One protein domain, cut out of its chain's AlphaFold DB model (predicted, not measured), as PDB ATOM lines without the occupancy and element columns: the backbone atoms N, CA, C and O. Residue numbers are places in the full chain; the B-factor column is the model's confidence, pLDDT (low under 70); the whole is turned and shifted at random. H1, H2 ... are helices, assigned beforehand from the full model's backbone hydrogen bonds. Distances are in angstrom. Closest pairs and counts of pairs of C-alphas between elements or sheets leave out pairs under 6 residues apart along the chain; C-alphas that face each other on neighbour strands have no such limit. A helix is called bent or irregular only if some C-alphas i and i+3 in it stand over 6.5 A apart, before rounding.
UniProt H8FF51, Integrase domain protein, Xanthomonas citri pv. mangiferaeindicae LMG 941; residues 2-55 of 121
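AT A GLANCE: This is residues 2 to 55 of the 121 residues of the protein "Integrase domain protein" of Xanthomonas citri pv. mangiferaeindicae LMG 941 (UniProt H8FF51). Two helices that do not pack on each other are strung along a flat, open, winding path: H1 is near one end, a long loop leads away from it, and H2 follows on the far side of that loop. After H2 the tail folds back toward it, and residues 24 to 29 of the loop and 47 to 53 of the tail stick out. The printed part has 54 residues with two named helices, H1 then H2, and no named strand; it is all helix by its named elements, but these hold 24 residues, under half. It is only just loose, close to extended, with a radius of gyration of the C-alphas of 14.9 A and spans of 44 by 31 by 11 A.

IN THESE COORDINATES: H1 is residues 3 to 12, 14.4 A from first to last C-alpha, and its C-alpha 3 is at (-38.659, 10.447, -40.204). Residues 13 to 31 form no named element. H2 is residues 32 to 45, 20.2 A long, from C-alpha 32 at (-19.387, 19.233, -42.359) to C-alpha 45 at (-33.011, 26.806, -29.588). Neither helix is bent or irregular.

HOW THE PARTS SIT: H1 and H2 are apart, with no C-alpha of the one within 8 A of the other. Their link of 19 residues is long, and its residues 24 to 29 stand free. In H1 every O i to N i+4 pair is within hydrogen-bond range; in H2 9 of 10 are.

THE WHOLE: The two C-alphas farthest apart are those of Gly 14 and Glu 50, at 44.0 A. The C-alphas of Gly 2 and Gly 55, the first and last printed, are 24.0 A apart. Without the stretches that stand free, the body of 41 residues spans 35 by 23 by 11 A. The printed part has no cut. The mean pLDDT of the printed part is 88.9, and no printed residue is under 70.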
ATOM      1  N   GLY A   2     -43.276  12.189 -40.320       89.19
ATOM      2  CA  GLY A   2     -42.264  11.534 -39.490       89.19
ATOM      3  C   GLY A   2     -40.977  11.240 -40.265       89.19
ATOM      4  O   GLY A   2     -40.918  11.395 -41.486       89.19
ATOM      5  N   PHE A   3     -39.930  10.796 -39.562       90.06
ATOM      6  CA  PHE A   3     -38.659  10.447 -40.204       90.06
ATOM      7  C   PHE A   3     -38.811   9.283 -41.193       90.06
ATOM      8  O   PHE A   3     -38.293   9.368 -42.301       90.06
ATOM      9  N   LEU A   4     -39.552   8.229 -40.829       92.88
ATOM     10  CA  LEU A   4     -39.766   7.078 -41.712       92.88
ATOM     11  C   LEU A   4     -40.577   7.456 -42.958       92.88
ATOM     12  O   LEU A   4     -40.138   7.143 -44.059       92.88
ATOM     13  N   ASP A   5     -41.648   8.241 -42.805       94.88
ATOM     14  CA  ASP A   5     -42.414   8.770 -43.944       94.88
ATOM     15  C   ASP A   5     -41.519   9.566 -44.907       94.88
ATOM     16  O   ASP A   5     -41.623   9.458 -46.130       94.88
ATOM     17  N   TRP A   6     -40.605  10.374 -44.355       94.19
ATOM     18  CA  TRP A   6     -39.648  11.134 -45.151       94.19
ATOM     19  C   TRP A   6     -38.680  10.213 -45.904       94.19
ATOM     20  O   TRP A   6     -38.424  10.445 -47.088       94.19
ATOM     21  N   VAL A   7     -38.164   9.164 -45.251       95.12
ATOM     22  CA  VAL A   7     -37.287   8.159 -45.878       95.12
ATOM     23  C   VAL A   7     -38.013   7.419 -46.997       95.12
ATOM     24  O   VAL A   7     -37.449   7.259 -48.081       95.12
ATOM     25  N   ASP A   8     -39.261   7.015 -46.775       95.25
ATOM     26  CA  ASP A   8     -40.068   6.335 -47.786       95.25
ATOM     27  C   ASP A   8     -40.322   7.245 -48.989       95.25
ATOM     28  O   ASP A   8     -40.118   6.825 -50.129       95.25
ATOM     29  N   GLY A   9     -40.604   8.530 -48.756       95.12
ATOM     30  CA  GLY A   9     -40.673   9.531 -49.820       95.12
ATOM     31  C   GLY A   9     -39.370   9.649 -50.623       95.12
ATOM     32  O   GLY A   9     -39.403   9.770 -51.849       95.12
ATOM     33  N   LYS A  10     -38.199   9.566 -49.972       95.12
ATOM     34  CA  LYS A  10     -36.904   9.539 -50.682       95.12
ATOM     35  C   LYS A  10     -36.720   8.264 -51.497       95.12
ATOM     36  O   LYS A  10     -36.267   8.355 -52.638       95.12
ATOM     37  N   ARG A  11     -37.104   7.107 -50.952       95.38
ATOM     38  CA  ARG A  11     -37.026   5.821 -51.654       95.38
ATOM     39  C   ARG A  11     -37.916   5.812 -52.898       95.38
ATOM     40  O   ARG A  11     -37.442   5.442 -53.967       95.38
ATOM     41  N   MET A  12     -39.163   6.274 -52.783       96.31
ATOM     42  CA  MET A  12     -40.097   6.390 -53.913       96.31
ATOM     43  C   MET A  12     -39.572   7.323 -55.010       96.31
ATOM     44  O   MET A  12     -39.797   7.078 -56.189       96.31
ATOM     45  N   ALA A  13     -38.814   8.356 -54.636       95.81
ATOM     46  CA  ALA A  13     -38.143   9.260 -55.568       95.81
ATOM     47  C   ALA A  13     -36.827   8.699 -56.158       95.81
ATOM     48  O   ALA A  13     -36.034   9.462 -56.714       95.81
ATOM     49  N   GLY A  14     -36.547   7.399 -56.002       96.50
ATOM     50  CA  GLY A  14     -35.365   6.732 -56.559       96.50
ATOM     51  C   GLY A  14     -34.043   7.082 -55.869       96.50
ATOM     52  O   GLY A  14     -32.972   6.799 -56.401       96.50
ATOM     53  N   GLN A  15     -34.084   7.712 -54.692       95.19
ATOM     54  CA  GLN A  15     -32.871   8.074 -53.965       95.19
ATOM     55  C   GLN A  15     -32.279   6.855 -53.257       95.19
ATOM     56  O   GLN A  15     -32.965   6.151 -52.520       95.19
ATOM     57  N   THR A  16     -30.975   6.642 -53.428       92.00
ATOM     58  CA  THR A  16     -30.248   5.502 -52.840       92.00
ATOM     59  C   THR A  16     -29.560   5.834 -51.517       92.00
ATOM     60  O   THR A  16     -29.141   4.939 -50.788       92.00
ATOM     61  N   ARG A  17     -29.435   7.123 -51.181       90.12
ATOM     62  CA  ARG A  17     -28.795   7.603 -49.948       90.12
ATOM     63  C   ARG A  17     -29.826   8.194 -49.002       90.12
ATOM     64  O   ARG A  17     -30.716   8.915 -49.436       90.12
ATOM     65  N   LEU A  18     -29.626   7.974 -47.701       89.81
ATOM     66  CA  LEU A  18     -30.502   8.509 -46.655       89.81
ATOM     67  C   LEU A  18     -30.558  10.041 -46.677       89.81
ATOM     68  O   LEU A  18     -31.627  10.615 -46.554       89.81
ATOM     69  N   PHE A  19     -29.419  10.701 -46.910       89.56
ATOM     70  CA  PHE A  19     -29.327  12.154 -47.090       89.56
ATOM     71  C   PHE A  19     -28.772  12.481 -48.484       89.56
ATOM     72  O   PHE A  19     -27.566  12.698 -48.628       89.56
ATOM     73  N   PRO A  20     -29.614  12.533 -49.533       86.94
ATOM     74  CA  PRO A  20     -29.145  12.712 -50.911       86.94
ATOM     75  C   PRO A  20     -28.363  14.008 -51.137       86.94
ATOM     76  O   PRO A  20     -27.358  14.016 -51.842       86.94
ATOM     77  N   ALA A  21     -28.781  15.090 -50.474       83.62
ATOM     78  CA  ALA A  21     -28.155  16.408 -50.577       83.62
ATOM     79  C   ALA A  21     -26.750  16.479 -49.946       83.62
ATOM     80  O   ALA A  21     -25.992  17.415 -50.214       83.62
ATOM     81  N   ALA A  22     -26.376  15.508 -49.105       84.00
ATOM     82  CA  ALA A  22     -25.059  15.464 -48.484       84.00
ATOM     83  C   ALA A  22     -24.005  15.053 -49.517       84.00
ATOM     84  O   ALA A  22     -23.894  13.874 -49.839       84.00
ATOM     85  N   LYS A  23     -23.208  15.987 -50.041       75.75
ATOM     86  CA  LYS A  23     -22.186  15.681 -51.059       75.75
ATOM     87  C   LYS A  23     -21.206  14.606 -50.565       75.75
ATOM     88  O   LYS A  23     -20.509  14.817 -49.575       75.75
ATOM     89  N   ALA A  24     -21.129  13.476 -51.272       72.06
ATOM     90  CA  ALA A  24     -20.186  12.399 -50.951       72.06
ATOM     91  C   ALA A  24     -18.719  12.830 -51.144       72.06
ATOM     92  O   ALA A  24     -17.837  12.348 -50.440       72.06
ATOM     93  N   THR A  25     -18.484  13.784 -52.048       74.69
ATOM     94  CA  THR A  25     -17.179  14.349 -52.426       74.69
ATOM     95  C   THR A  25     -16.853  15.659 -51.697       74.69
ATOM     96  O   THR A  25     -16.086  16.483 -52.189       74.69
ATOM     97  N   ALA A  26     -17.480  15.922 -50.547       76.31
ATOM     98  CA  ALA A  26     -17.236  17.159 -49.812       76.31
ATOM     99  C   ALA A  26     -15.766  17.258 -49.356       76.31
ATOM    100  O   ALA A  26     -15.300  16.417 -48.593       76.31
ATOM    101  N   VAL A  27     -15.079  18.331 -49.771       72.38
ATOM    102  CA  VAL A  27     -13.656  18.598 -49.462       72.38
ATOM    103  C   VAL A  27     -13.382  18.607 -47.953       72.38
ATOM    104  O   VAL A  27     -12.385  18.063 -47.500       72.38
ATOM    105  N   ASN A  28     -14.312  19.138 -47.154       74.06
ATOM    106  CA  ASN A  28     -14.180  19.214 -45.690       74.06
ATOM    107  C   ASN A  28     -14.829  18.015 -44.972       74.06
ATOM    108  O   ASN A  28     -15.332  18.151 -43.857       74.06
ATOM    109  N   GLY A  29     -14.885  16.864 -45.642       77.00
ATOM    110  CA  GLY A  29     -15.523  15.653 -45.144       77.00
ATOM    111  C   GLY A  29     -17.051  15.677 -45.235       77.00
ATOM    112  O   GLY A  29     -17.718  16.717 -45.210       77.00
ATOM    113  N   GLN A  30     -17.633  14.480 -45.299       81.12
ATOM    114  CA  GLN A  30     -19.081  14.284 -45.435       81.12
ATOM    115  C   GLN A  30     -19.879  14.756 -44.206       81.12
ATOM    116  O   GLN A  30     -21.086  14.943 -44.309       81.12
ATOM    117  N   GLY A  31     -19.230  14.981 -43.058       80.88
ATOM    118  CA  GLY A  31     -19.868  15.444 -41.817       80.88
ATOM    119  C   GLY A  31     -20.021  16.965 -41.681       80.88
ATOM    120  O   GLY A  31     -20.745  17.436 -40.808       80.88
ATOM    121  N   ASN A  32     -19.382  17.774 -42.533       85.50
ATOM    122  CA  ASN A  32     -19.387  19.233 -42.359       85.50
ATOM    123  C   ASN A  32     -20.795  19.851 -42.477       85.50
ATOM    124  O   ASN A  32     -21.146  20.777 -41.746       85.50
ATOM    125  N   TRP A  33     -21.622  19.342 -43.395       88.88
ATOM    126  CA  TRP A  33     -22.954  19.906 -43.627       88.88
ATOM    127  C   TRP A  33     -23.874  19.730 -42.412       88.88
ATOM    128  O   TRP A  33     -24.593  20.670 -42.074       88.88
ATOM    129  N   ILE A  34     -23.826  18.571 -41.740       90.06
ATOM    130  CA  ILE A  34     -24.695  18.283 -40.595       90.06
ATOM    131  C   ILE A  34     -24.257  19.081 -39.372       90.06
ATOM    132  O   ILE A  34     -25.104  19.663 -38.703       90.06
ATOM    133  N   THR A  35     -22.946  19.238 -39.155       90.06
ATOM    134  CA  THR A  35     -22.419  20.132 -38.117       90.06
ATOM    135  C   THR A  35     -22.906  21.562 -38.332       90.06
ATOM    136  O   THR A  35     -23.438  22.167 -37.408       90.06
ATOM    137  N   LYS A  36     -22.819  22.094 -39.561       89.94
ATOM    138  CA  LYS A  36     -23.317  23.444 -39.877       89.94
ATOM    139  C   LYS A  36     -24.831  23.576 -39.697       89.94
ATOM    140  O   LYS A  36     -25.292  24.597 -39.195       89.94
ATOM    141  N   ALA A  37     -25.603  22.582 -40.136       91.62
ATOM    142  CA  ALA A  37     -27.056  22.580 -39.973       91.62
ATOM    143  C   ALA A  37     -27.448  22.562 -38.490       91.62
ATOM    144  O   ALA A  37     -28.272  23.371 -38.069       91.62
ATOM    145  N   PHE A  38     -26.793  21.713 -37.698       92.44
ATOM    146  CA  PHE A  38     -27.001  21.633 -36.260       92.44
ATOM    147  C   PHE A  38     -26.611  22.928 -35.548       92.44
ATOM    148  O   PHE A  38     -27.390  23.417 -34.746       92.44
ATOM    149  N   SER A  39     -25.460  23.531 -35.866       91.38
ATOM    150  CA  SER A  39     -25.053  24.807 -35.262       91.38
ATOM    151  C   SER A  39     -26.063  25.928 -35.521       91.38
ATOM    152  O   SER A  39     -26.328  26.713 -34.615       91.38
ATOM    153  N   ARG A  40     -26.663  25.990 -36.719       93.81
ATOM    154  CA  ARG A  40     -27.738  26.955 -37.015       93.81
ATOM    155  C   ARG A  40     -28.993  26.688 -36.191       93.81
ATOM    156  O   ARG A  40     -29.553  27.620 -35.637       93.81
ATOM    157  N   HIS A  41     -29.416  25.429 -36.093       92.88
ATOM    158  CA  HIS A  41     -30.558  25.063 -35.258       92.88
ATOM    159  C   HIS A  41     -30.300  25.383 -33.779       92.88
ATOM    160  O   HIS A  41     -31.140  25.988 -33.120       92.88
ATOM    161  N   LEU A  42     -29.106  25.050 -33.282       91.62
ATOM    162  CA  LEU A  42     -28.682  25.312 -31.912       91.62
ATOM    163  C   LEU A  42     -28.695  26.808 -31.581       91.62
ATOM    164  O   LEU A  42     -29.115  27.170 -30.491       91.62
ATOM    165  N   ALA A  43     -28.275  27.673 -32.509       91.44
ATOM    166  CA  ALA A  43     -28.319  29.123 -32.316       91.44
ATOM    167  C   ALA A  43     -29.743  29.654 -32.072       91.44
ATOM    168  O   ALA A  43     -29.914  30.646 -31.366       91.44
ATOM    169  N   GLU A  44     -30.759  28.976 -32.610       93.38
ATOM    170  CA  GLU A  44     -32.158  29.324 -32.380       93.38
ATOM    171  C   GLU A  44     -32.689  28.755 -31.062       93.38
ATOM    172  O   GLU A  44     -33.296  29.491 -30.287       93.38
ATOM    173  N   VAL A  45     -32.438  27.473 -30.775       91.81
ATOM    174  CA  VAL A  45     -33.011  26.806 -29.588       91.81
ATOM    175  C   VAL A  45     -32.255  27.085 -28.289       91.81
ATOM    176  O   VAL A  45     -32.833  26.965 -27.214       91.81
ATOM    177  N   ALA A  46     -30.977  27.461 -28.366       90.88
ATOM    178  CA  ALA A  46     -30.139  27.730 -27.197       90.88
ATOM    179  C   ALA A  46     -30.137  29.206 -26.770       90.88
ATOM    180  O   ALA A  46     -29.286  29.618 -25.979       90.88
ATOM    181  N   LYS A  47     -31.061  30.025 -27.290       93.38
ATOM    182  CA  LYS A  47     -31.211  31.420 -26.859       93.38
ATOM    183  C   LYS A  47     -31.509  31.457 -25.356       93.38
ATOM    184  O   LYS A  47     -32.468  30.851 -24.895       93.38
ATOM    185  N   GLY A  48     -30.662  32.156 -24.601       92.25
ATOM    186  CA  GLY A  48     -30.768  32.259 -23.140       92.25
ATOM    187  C   GLY A  48     -30.143  31.100 -22.356       92.25
ATOM    188  O   GLY A  48     -30.236  31.090 -21.135       92.25
ATOM    189  N   TRP A  49     -29.501  30.130 -23.014       93.69
ATOM    190  CA  TRP A  49     -28.739  29.099 -22.308       93.69
ATOM    191  C   TRP A  49     -27.382  29.641 -21.861       93.69
ATOM    192  O   TRP A  49     -26.737  30.394 -22.592       93.69
ATOM    193  N   GLU A  50     -26.894  29.159 -20.717       93.44
ATOM    194  CA  GLU A  50     -25.544  29.473 -20.242       93.44
ATOM    195  C   GLU A  50     -24.468  29.118 -21.285       93.44
ATOM    196  O   GLU A  50     -24.586  28.074 -21.957       93.44
ATOM    197  N   PRO A  51     -23.396  29.926 -21.422       87.56
ATOM    198  CA  PRO A  51     -22.314  29.655 -22.361       87.56
ATOM    199  C   PRO A  51     -21.695  28.270 -22.145       87.56
ATOM    200  O   PRO A  51     -21.187  27.953 -21.074       87.56
ATOM    201  N   ALA A  52     -21.698  27.430 -23.182       87.12
ATOM    202  CA  ALA A  52     -20.988  26.153 -23.159       87.12
ATOM    203  C   ALA A  52     -20.602  25.690 -24.567       87.12
ATOM    204  O   ALA A  52     -21.230  26.055 -25.564       87.12
ATOM    205  N   LYS A  53     -19.590  24.818 -24.647       86.12
ATOM    206  CA  LYS A  53     -19.181  24.163 -25.897       86.12
ATOM    207  C   LYS A  53     -20.164  23.046 -26.251       86.12
ATOM    208  O   LYS A  53     -20.021  21.911 -25.800       86.12
ATOM    209  N   ARG A  54     -21.164  23.380 -27.067       88.06
ATOM    210  CA  ARG A  54     -22.188  22.456 -27.569       88.06
ATOM    211  C   ARG A  54     -22.070  22.350 -29.086       88.06
ATOM    212  O   ARG A  54     -22.117  23.354 -29.790       88.06
ATOM    213  N   GLY A  55     -21.903  21.138 -29.592       90.06
ATOM    214  CA  GLY A  55     -21.851  20.865 -31.023       90.06
ATOM    215  C   GLY A  55     -22.534  19.548 -31.349       90.06
ATOM    216  O   GLY A  55     -22.955  18.822 -30.453       90.06
TER     217      GLY A  55